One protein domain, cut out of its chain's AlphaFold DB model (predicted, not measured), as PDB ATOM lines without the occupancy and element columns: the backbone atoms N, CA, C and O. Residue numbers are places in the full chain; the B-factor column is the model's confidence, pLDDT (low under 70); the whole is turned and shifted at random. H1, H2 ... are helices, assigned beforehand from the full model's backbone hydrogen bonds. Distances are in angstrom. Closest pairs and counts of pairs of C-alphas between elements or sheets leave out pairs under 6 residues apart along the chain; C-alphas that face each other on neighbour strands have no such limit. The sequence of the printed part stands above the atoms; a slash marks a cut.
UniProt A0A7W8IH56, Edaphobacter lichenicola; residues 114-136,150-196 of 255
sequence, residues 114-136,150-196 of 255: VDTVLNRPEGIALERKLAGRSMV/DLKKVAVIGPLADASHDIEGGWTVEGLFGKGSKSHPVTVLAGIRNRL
ATOM      1  N   VAL A 114      31.111  21.656  45.912       85.31
ATOM      2  CA  VAL A 114      31.009  20.711  44.782       85.31
ATOM      3  C   VAL A 114      31.971  19.532  44.920       85.31
ATOM      4  O   VAL A 114      31.535  18.382  44.873       85.31
ATOM      5  N   ASP A 115      33.256  19.786  45.176       82.31
ATOM      6  CA  ASP A 115      34.260  18.716  45.293       82.31
ATOM      7  C   ASP A 115      33.940  17.761  46.449       82.31
ATOM      8  O   ASP A 115      34.132  16.550  46.338       82.31
ATOM      9  N   THR A 116      33.418  18.299  47.554       86.69
ATOM     10  CA  THR A 116      33.033  17.507  48.727       86.69
ATOM     11  C   THR A 116      31.821  16.636  48.419       86.69
ATOM     12  O   THR A 116      31.751  15.495  48.869       86.69
ATOM     13  N   VAL A 117      30.861  17.152  47.649       86.31
ATOM     14  CA  VAL A 117      29.646  16.427  47.252       86.31
ATOM     15  C   VAL A 117      29.957  15.327  46.237       86.31
ATOM     16  O   VAL A 117      29.455  14.212  46.384       86.31
ATOM     17  N   LEU A 118      30.798  15.603  45.240       83.94
ATOM     18  CA  LEU A 118      31.132  14.640  44.187       83.94
ATOM     19  C   LEU A 118      32.035  13.501  44.686       83.94
ATOM     20  O   LEU A 118      31.885  12.367  44.240       83.94
ATOM     21  N   ASN A 119      32.924  13.768  45.649       83.62
ATOM     22  CA  ASN A 119      33.882  12.777  46.158       83.62
ATOM     23  C   ASN A 119      33.410  12.034  47.418       83.62
ATOM     24  O   ASN A 119      34.225  11.462  48.149       83.62
ATOM     25  N   ARG A 120      32.104  12.028  47.707       90.38
ATOM     26  CA  ARG A 120      31.584  11.315  48.878       90.38
ATOM     27  C   ARG A 120      31.863   9.806  48.777       90.38
ATOM     28  O   ARG A 120      31.587   9.210  47.728       90.38
ATOM     29  N   PRO A 121      32.358   9.150  49.847       92.38
ATOM     30  CA  PRO A 121      32.698   7.726  49.817       92.38
ATOM     31  C   PRO A 121      31.548   6.821  49.363       92.38
ATOM     32  O   PRO A 121      31.772   5.847  48.639       92.38
ATOM     33  N   GLU A 122      30.312   7.142  49.750       95.12
ATOM     34  CA  GLU A 122      29.116   6.407  49.340       95.12
ATOM     35  C   GLU A 122      28.842   6.507  47.832       95.12
ATOM     36  O   GLU A 122      28.453   5.508  47.222       95.12
ATOM     37  N   GLY A 123      29.112   7.665  47.219       92.06
ATOM     38  CA  GLY A 123      28.973   7.881  45.778       92.06
ATOM     39  C   GLY A 123      29.980   7.044  44.993       92.06
ATOM     40  O   GLY A 123      29.592   6.269  44.119       92.06
ATOM     41  N   ILE A 124      31.254   7.094  45.393       89.44
ATOM     42  CA  ILE A 124      32.341   6.309  44.781       89.44
ATOM     43  C   ILE A 124      32.073   4.798  44.915       89.44
ATOM     44  O   ILE A 124      32.271   4.014  43.980       89.44
ATOM     45  N   ALA A 125      31.599   4.354  46.084       93.38
ATOM     46  CA  ALA A 125      31.254   2.952  46.304       93.38
ATOM     47  C   ALA A 125      30.080   2.499  45.417       93.38
ATOM     48  O   ALA A 125      30.102   1.379  44.887       93.38
ATOM     49  N   LEU A 126      29.070   3.358  45.238       95.25
ATOM     50  CA  LEU A 126      27.929   3.096  44.364       95.25
ATOM     51  C   LEU A 126      28.346   3.050  42.889       95.25
ATOM     52  O   LEU A 126      27.991   2.089  42.206       95.25
ATOM     53  N   GLU A 127      29.146   4.011  42.423       91.75
ATOM     54  CA  GLU A 127      29.692   4.055  41.061       91.75
ATOM     55  C   GLU A 127      30.416   2.746  40.727       91.75
ATOM     56  O   GLU A 127      30.067   2.053  39.766       91.75
ATOM     57  N   ARG A 128      31.344   2.319  41.594       92.19
ATOM     58  CA  ARG A 128      32.080   1.057  41.429       92.19
ATOM     59  C   ARG A 128      31.143  -0.147  41.325       92.19
ATOM     60  O   ARG A 128      31.396  -1.069  40.545       92.19
ATOM     61  N   LYS A 129      30.080  -0.179  42.134       96.56
ATOM     62  CA  LYS A 129      29.095  -1.269  42.131       96.56
ATOM     63  C   LYS A 129      28.290  -1.289  40.831       96.56
ATOM     64  O   LYS A 129      28.073  -2.375  40.291       96.56
ATOM     65  N   LEU A 130      27.851  -0.131  40.341       96.88
ATOM     66  CA  LEU A 130      27.097  -0.012  39.090       96.88
ATOM     67  C   LEU A 130      27.972  -0.364  37.883       96.88
ATOM     68  O   LEU A 130      27.565  -1.199  37.080       96.88
ATOM     69  N   ALA A 131      29.203   0.152  37.828       93.88
ATOM     70  CA  ALA A 131      30.184  -0.200  36.803       93.88
ATOM     71  C   ALA A 131      30.487  -1.708  36.792       93.88
ATOM     72  O   ALA A 131      30.561  -2.330  35.737       93.88
ATOM     73  N   GLY A 132      30.605  -2.342  37.963       94.81
ATOM     74  CA  GLY A 132      30.779  -3.794  38.049       94.81
ATOM     75  C   GLY A 132      29.572  -4.597  37.543       94.81
ATOM     76  O   GLY A 132      29.749  -5.704  37.044       94.81
ATOM     77  N   ARG A 133      28.351  -4.055  37.659       97.69
ATOM     78  CA  ARG A 133      27.107  -4.703  37.203       97.69
ATOM     79  C   ARG A 133      26.790  -4.460  35.727       97.69
ATOM     80  O   ARG A 133      26.016  -5.228  35.167       97.69
ATOM     81  N   SER A 134      27.363  -3.430  35.108       97.19
ATOM     82  CA  SER A 134      27.170  -3.135  33.683       97.19
ATOM     83  C   SER A 134      28.091  -3.946  32.764       97.19
ATOM     84  O   SER A 134      27.874  -3.987  31.554       97.19
ATOM     85  N   MET A 135      29.110  -4.617  33.312       96.56
ATOM     86  CA  MET A 135      30.029  -5.452  32.536       96.56
ATOM     87  C   MET A 135      29.356  -6.738  32.043       96.56
ATOM     88  O   MET A 135      28.784  -7.499  32.823       96.56
ATOM     89  N   VAL A 136      29.512  -7.031  30.749       97.81
ATOM     90  CA  VAL A 136      28.976  -8.242  30.111       97.81
ATOM     91  C   VAL A 136      30.114  -9.192  29.740       97.81
ATOM     92  O   VAL A 136      31.019  -8.842  28.982       97.81
ATOM     93  N   ASP A 150      47.278 -15.662  42.345       85.31
ATOM     94  CA  ASP A 150      48.634 -16.229  42.450       85.31
ATOM     95  C   ASP A 150      49.436 -16.121  41.140       85.31
ATOM     96  O   ASP A 150      50.544 -16.652  41.004       85.31
ATOM     97  N   LEU A 151      48.872 -15.450  40.131       86.19
ATOM     98  CA  LEU A 151      49.524 -15.219  38.848       86.19
ATOM     99  C   LEU A 151      50.804 -14.405  39.033       86.19
ATOM    100  O   LEU A 151      50.748 -13.215  39.295       86.19
ATOM    101  N   LYS A 152      51.968 -15.011  38.782       85.19
ATOM    102  CA  LYS A 152      53.276 -14.350  38.959       85.19
ATOM    103  C   LYS A 152      53.499 -13.144  38.040       85.19
ATOM    104  O   LYS A 152      54.308 -12.277  38.362       85.19
ATOM    105  N   LYS A 153      52.866 -13.131  36.862       86.31
ATOM    106  CA  LYS A 153      53.008 -12.091  35.832       86.31
ATOM    107  C   LYS A 153      51.713 -11.964  35.038       86.31
ATOM    108  O   LYS A 153      51.153 -12.972  34.617       86.31
ATOM    109  N   VAL A 154      51.305 -10.728  34.767       88.69
ATOM    110  CA  VAL A 154      50.182 -10.390  33.883       88.69
ATOM    111  C   VAL A 154      50.663  -9.332  32.894       88.69
ATOM    112  O   VAL A 154      51.321  -8.370  33.292       88.69
ATOM    113  N   ALA A 155      50.362  -9.525  31.611       89.81
ATOM    114  CA  ALA A 155      50.593  -8.526  30.575       89.81
ATOM    115  C   ALA A 155      49.270  -7.816  30.264       89.81
ATOM    116  O   ALA A 155      48.279  -8.475  29.960       89.81
ATOM    117  N   VAL A 156      49.266  -6.485  30.330       90.50
ATOM    118  CA  VAL A 156      48.124  -5.645  29.947       90.50
ATOM    119  C   VAL A 156      48.525  -4.893  28.683       90.50
ATOM    120  O   VAL A 156      49.488  -4.128  28.700       90.50
ATOM    121  N   ILE A 157      47.845  -5.172  27.572       89.62
ATOM    122  CA  ILE A 157      48.223  -4.695  26.237       89.62
ATOM    123  C   ILE A 157      46.990  -4.112  25.555       89.62
ATOM    124  O   ILE A 157      45.943  -4.752  25.516       89.62
ATOM    125  N   GLY A 158      47.139  -2.919  24.986       89.88
ATOM    126  CA  GLY A 158      46.108  -2.238  24.210       89.88
ATOM    127  C   GLY A 158      46.147  -0.725  24.433       89.88
ATOM    128  O   GLY A 158      46.579  -0.288  25.502       89.88
ATOM    129  N   PRO A 159      45.697   0.079  23.457       90.56
ATOM    130  CA  PRO A 159      45.715   1.538  23.567       90.56
ATOM    131  C   PRO A 159      44.815   2.051  24.701       90.56
ATOM    132  O   PRO A 159      45.149   3.041  25.335       90.56
ATOM    133  N   LEU A 160      43.737   1.324  25.017       91.19
ATOM    134  CA  LEU A 160      42.777   1.680  26.069       91.19
ATOM    135  C   LEU A 160      43.176   1.194  27.473       91.19
ATOM    136  O   LEU A 160      42.463   1.434  28.441       91.19
ATOM    137  N   ALA A 161      44.297   0.479  27.607       90.62
ATOM    138  CA  ALA A 161      44.684  -0.124  28.881       90.62
ATOM    139  C   ALA A 161      44.939   0.919  29.982       90.62
ATOM    140  O   ALA A 161      44.629   0.668  31.143       90.62
ATOM    141  N   ASP A 162      45.516   2.066  29.623       91.19
ATOM    142  CA  ASP A 162      45.905   3.136  30.552       91.19
ATOM    143  C   ASP A 162      45.352   4.495  30.092       91.19
ATOM    144  O   ASP A 162      45.980   5.531  30.281       91.19
ATOM    145  N   ALA A 163      44.200   4.473  29.414       86.94
ATOM    146  CA  ALA A 163      43.594   5.642  28.798       86.94
ATOM    147  C   ALA A 163      42.520   6.242  29.717       86.94
ATOM    148  O   ALA A 163      41.388   5.764  29.769       86.94
ATOM    149  N   SER A 164      42.903   7.262  30.486       83.38
ATOM    150  CA  SER A 164      42.033   7.915  31.473       83.38
ATOM    151  C   SER A 164      40.886   8.701  30.850       83.38
ATOM    152  O   SER A 164      39.824   8.759  31.441       83.38
ATOM    153  N   HIS A 165      41.078   9.277  29.665       80.88
ATOM    154  CA  HIS A 165      40.017  10.014  28.981       80.88
ATOM    155  C   HIS A 165      38.996   9.067  28.330       80.88
ATOM    156  O   HIS A 165      37.790   9.247  28.445       80.88
ATOM    157  N   ASP A 166      39.469   8.002  27.680       84.56
ATOM    158  CA  ASP A 166      38.590   7.082  26.953       84.56
ATOM    159  C   ASP A 166      37.682   6.253  27.870       84.56
ATOM    160  O   ASP A 166      36.605   5.835  27.448       84.56
ATOM    161  N   ILE A 167      38.098   5.998  29.117       86.56
ATOM    162  CA  ILE A 167      37.266   5.266  30.084       86.56
ATOM    163  C   ILE A 167      36.086   6.107  30.599       86.56
ATOM    164  O   ILE A 167      35.104   5.539  31.069       86.56
ATOM    165  N   GLU A 168      36.171   7.433  30.485       82.25
ATOM    166  CA  GLU A 168      35.120   8.379  30.872       82.25
ATOM    167  C   GLU A 168      34.045   8.513  29.776       82.25
ATOM    168  O   GLU A 168      32.852   8.582  30.073       82.25
ATOM    169  N   GLY A 169      34.443   8.457  28.500       83.56
ATOM    170  CA  GLY A 169      33.528   8.471  27.354       83.56
ATOM    171  C   GLY A 169      33.167   9.870  26.831       83.56
ATOM    172  O   GLY A 169      33.717  10.884  27.241       83.56
ATOM    173  N   GLY A 170      32.251   9.923  25.855       74.12
ATOM    174  CA  GLY A 170      32.032  11.105  25.001       74.12
ATOM    175  C   GLY A 170      31.105  12.208  25.529       74.12
ATOM    176  O   GLY A 170      30.924  13.198  24.829       74.12
ATOM    177  N   TRP A 171      30.515  12.060  26.720       80.00
ATOM    178  CA  TRP A 171      29.583  13.035  27.319       80.00
ATOM    179  C   TRP A 171      29.896  13.351  28.785       80.00
ATOM    180  O   TRP A 171      29.009  13.609  29.595       80.00
ATOM    181  N   THR A 172      31.174  13.345  29.151       75.75
ATOM    182  CA  THR A 172      31.588  13.827  30.470       75.75
ATOM    183  C   THR A 172      31.707  15.343  30.455       75.75
ATOM    184  O   THR A 172      32.471  15.886  29.655       75.75
ATOM    185  N   VAL A 173      30.973  16.018  31.344       61.75
ATOM    186  CA  VAL A 173      30.950  17.489  31.475       61.75
ATOM    187  C   VAL A 173      32.369  18.058  31.595       61.75
ATOM    188  O   VAL A 173      32.709  19.026  30.921       61.75
ATOM    189  N   GLU A 174      33.225  17.388  32.365       61.34
ATOM    190  CA  GLU A 174      34.637  17.731  32.548       61.34
ATOM    191  C   GLU A 174      35.446  17.642  31.240       61.34
ATOM    192  O   GLU A 174      36.201  18.549  30.904       61.34
ATOM    193  N   GLY A 175      35.270  16.557  30.476       55.31
ATOM    194  CA  GLY A 175      35.981  16.315  29.217       55.31
ATOM    195  C   GLY A 175      35.496  17.170  28.042       55.31
ATOM    196  O   GLY A 175      36.258  17.387  27.101       55.31
ATOM    197  N   LEU A 176      34.256  17.668  28.092       53.16
ATOM    198  CA  LEU A 176      33.663  18.515  27.051       53.16
ATOM    199  C   LEU A 176      33.790  20.018  27.340       53.16
ATOM    200  O   LEU A 176      33.957  20.798  26.403       53.16
ATOM    201  N   PHE A 177      33.717  20.433  28.610       53.50
ATOM    202  CA  PHE A 177      33.615  21.849  28.994       53.50
ATOM    203  C   PHE A 177      34.562  22.265  30.137       53.50
ATOM    204  O   PHE A 177      34.652  23.453  30.451       53.50
ATOM    205  N   GLY A 178      35.301  21.334  30.746       52.06
ATOM    206  CA  GLY A 178      36.211  21.615  31.857       52.06
ATOM    207  C   GLY A 178      37.615  22.039  31.409       52.06
ATOM    208  O   GLY A 178      38.327  21.304  30.726       52.06
ATOM    209  N   LYS A 179      38.082  23.209  31.867       48.84
ATOM    210  CA  LYS A 179      39.521  23.526  31.921       48.84
ATOM    211  C   LYS A 179      40.113  22.950  33.212       48.84
ATOM    212  O   LYS A 179      40.295  23.675  34.183       48.84
ATOM    213  N   GLY A 180      40.440  21.660  33.193       52.81
ATOM    214  CA  GLY A 180      41.141  20.977  34.285       52.81
ATOM    215  C   GLY A 180      40.276  19.909  34.934       52.81
ATOM    216  O   GLY A 180      39.328  20.231  35.630       52.81
ATOM    217  N   SER A 181      40.623  18.647  34.686       51.50
ATOM    218  CA  SER A 181      39.908  17.499  35.234       51.50
ATOM    219  C   SER A 181      40.186  17.339  36.730       51.50
ATOM    220  O   SER A 181      41.325  17.069  37.124       51.50
ATOM    221  N   LYS A 182      39.149  17.497  37.553       58.34
ATOM    222  CA  LYS A 182      39.066  16.972  38.924       58.34
ATOM    223  C   LYS A 182      38.508  15.546  38.963       58.34
ATOM    224  O   LYS A 182      38.425  14.953  40.036       58.34
ATOM    225  N   SER A 183      38.140  14.982  37.813       62.22
ATOM    226  CA  SER A 183      37.785  13.573  37.721       62.22
ATOM    227  C   SER A 183      39.035  12.709  37.905       62.22
ATOM    228  O   SER A 183      40.111  12.979  37.362       62.22
ATOM    229  N   HIS A 184      38.902  11.646  38.696       73.31
ATOM    230  CA  HIS A 184      39.978  10.700  38.986       73.31
ATOM    231  C   HIS A 184      39.629   9.303  38.448       73.31
ATOM    232  O   HIS A 184      39.436   8.367  39.231       73.31
ATOM    233  N   PRO A 185      39.543   9.128  37.114       83.06
ATOM    234  CA  PRO A 185      39.140   7.862  36.525       83.06
ATOM    235  C   PRO A 185      40.174   6.769  36.811       83.06
ATOM    236  O   PRO A 185      41.386   6.940  36.641       83.06
ATOM    237  N   VAL A 186      39.693   5.590  37.208       89.69
ATOM    238  CA  VAL A 186      40.544   4.416  37.429       89.69
ATOM    239  C   VAL A 186      40.659   3.630  36.126       89.69
ATOM    240  O   VAL A 186      39.766   2.858  35.788       89.69
ATOM    241  N   THR A 187      41.780   3.784  35.411       92.12
ATOM    242  CA  THR A 187      42.048   3.045  34.160       92.12
ATOM    243  C   THR A 187      42.005   1.528  34.363       92.12
ATOM    244  O   THR A 187      42.186   1.023  35.474       92.12
ATOM    245  N   VAL A 188      41.838   0.760  33.280       92.81
ATOM    246  CA  VAL A 188      41.868  -0.714  33.333       92.81
ATOM    247  C   VAL A 188      43.169  -1.215  33.974       92.81
ATOM    248  O   VAL A 188      43.144  -2.079  34.854       92.81
ATOM    249  N   LEU A 189      44.312  -0.641  33.591       91.75
ATOM    250  CA  LEU A 189      45.614  -0.964  34.166       91.75
ATOM    251  C   LEU A 189      45.673  -0.628  35.660       91.75
ATOM    252  O   LEU A 189      46.148  -1.456  36.442       91.75
ATOM    253  N   ALA A 190      45.194   0.550  36.068       91.00
ATOM    254  CA  ALA A 190      45.146   0.945  37.474       91.00
ATOM    255  C   ALA A 190      44.234   0.015  38.293       91.00
ATOM    256  O   ALA A 190      44.642  -0.477  39.344       91.00
ATOM    257  N   GLY A 191      43.048  -0.321  37.782       91.69
ATOM    258  CA  GLY A 191      42.106  -1.235  38.430       91.69
ATOM    259  C   GLY A 191      42.674  -2.644  38.617       91.69
ATOM    260  O   GLY A 191      42.549  -3.225  39.698       91.69
ATOM    261  N   ILE A 192      43.362  -3.174  37.599       90.94
ATOM    262  CA  ILE A 192      44.045  -4.471  37.687       90.94
ATOM    263  C   ILE A 192      45.192  -4.411  38.712       90.94
ATOM    264  O   ILE A 192      45.302  -5.317  39.541       90.94
ATOM    265  N   ARG A 193      46.012  -3.351  38.711       87.06
ATOM    266  CA  ARG A 193      47.103  -3.154  39.691       87.06
ATOM    267  C   ARG A 193      46.594  -3.060  41.125       87.06
ATOM    268  O   ARG A 193      47.158  -3.696  42.007       87.06
ATOM    269  N   ASN A 194      45.499  -2.339  41.346       88.19
ATOM    270  CA  ASN A 194      44.889  -2.199  42.669       88.19
ATOM    271  C   ASN A 194      44.351  -3.535  43.208       88.19
ATOM    272  O   ASN A 194      44.158  -3.683  44.413       88.19
ATOM    273  N   ARG A 195      44.086  -4.517  42.331       86.44
ATOM    274  CA  ARG A 195      43.547  -5.829  42.717       86.44
ATOM    275  C   ARG A 195      44.595  -6.938  42.790       86.44
ATOM    276  O   ARG A 195      44.429  -7.846  43.607       86.44
ATOM    277  N   LEU A 196      45.615  -6.906  41.935       81.25
ATOM    278  CA  LEU A 196      46.649  -7.934  41.833       81.25
ATOM    279  C   LEU A 196      47.964  -7.429  42.441       81.25
ATOM    280  O   LEU A 196      48.630  -6.570  41.870       81.25
TER     281      LEU A 196
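AT A GLANCE: This is residues 114 to 136 and 150 to 196 of the 255 residues of a protein of Edaphobacter lichenicola (UniProt A0A7W8IH56). A loose, elongated frame of loops bears four scattered helices that do not pack on one another. The loop of residues 150 to 172 runs along the long axis towards H3, the chain folds back to H4, and most of H2 sticks out, residues 121 to 127 and 129 to 134 standing free. The printed part has 70 residues, all helix in class with no named strand, though under half, 32, are in H1, H2, H3 and H4. The radius of gyration of the C-alphas is 14.1 A and the spans are 42 by 27 by 22 A.

IN THESE COORDINATES: H1, residues 114 to 118, begins at C-alpha 114 (31.009, 20.711, 44.782). H2, residues 121 to 134, is 20.2 A long. H3 is residues 173 to 177. H4, residues 188 to 195, is 10.8 A long and ends at C-alpha 195 (43.547, -5.829, 42.717).

HOW THE PARTS SIT: H1 and H2 meet only through their tight link; every other pair of helices is apart. In H1, H2, H3 and H4 every O i to N i+4 pair is within hydrogen-bond range.

THE WHOLE: Residues 137 to 149 are not printed, and C-alphas 136 and 150 are 24.5 A apart. Residues 173 to 183 have pLDDT under 70.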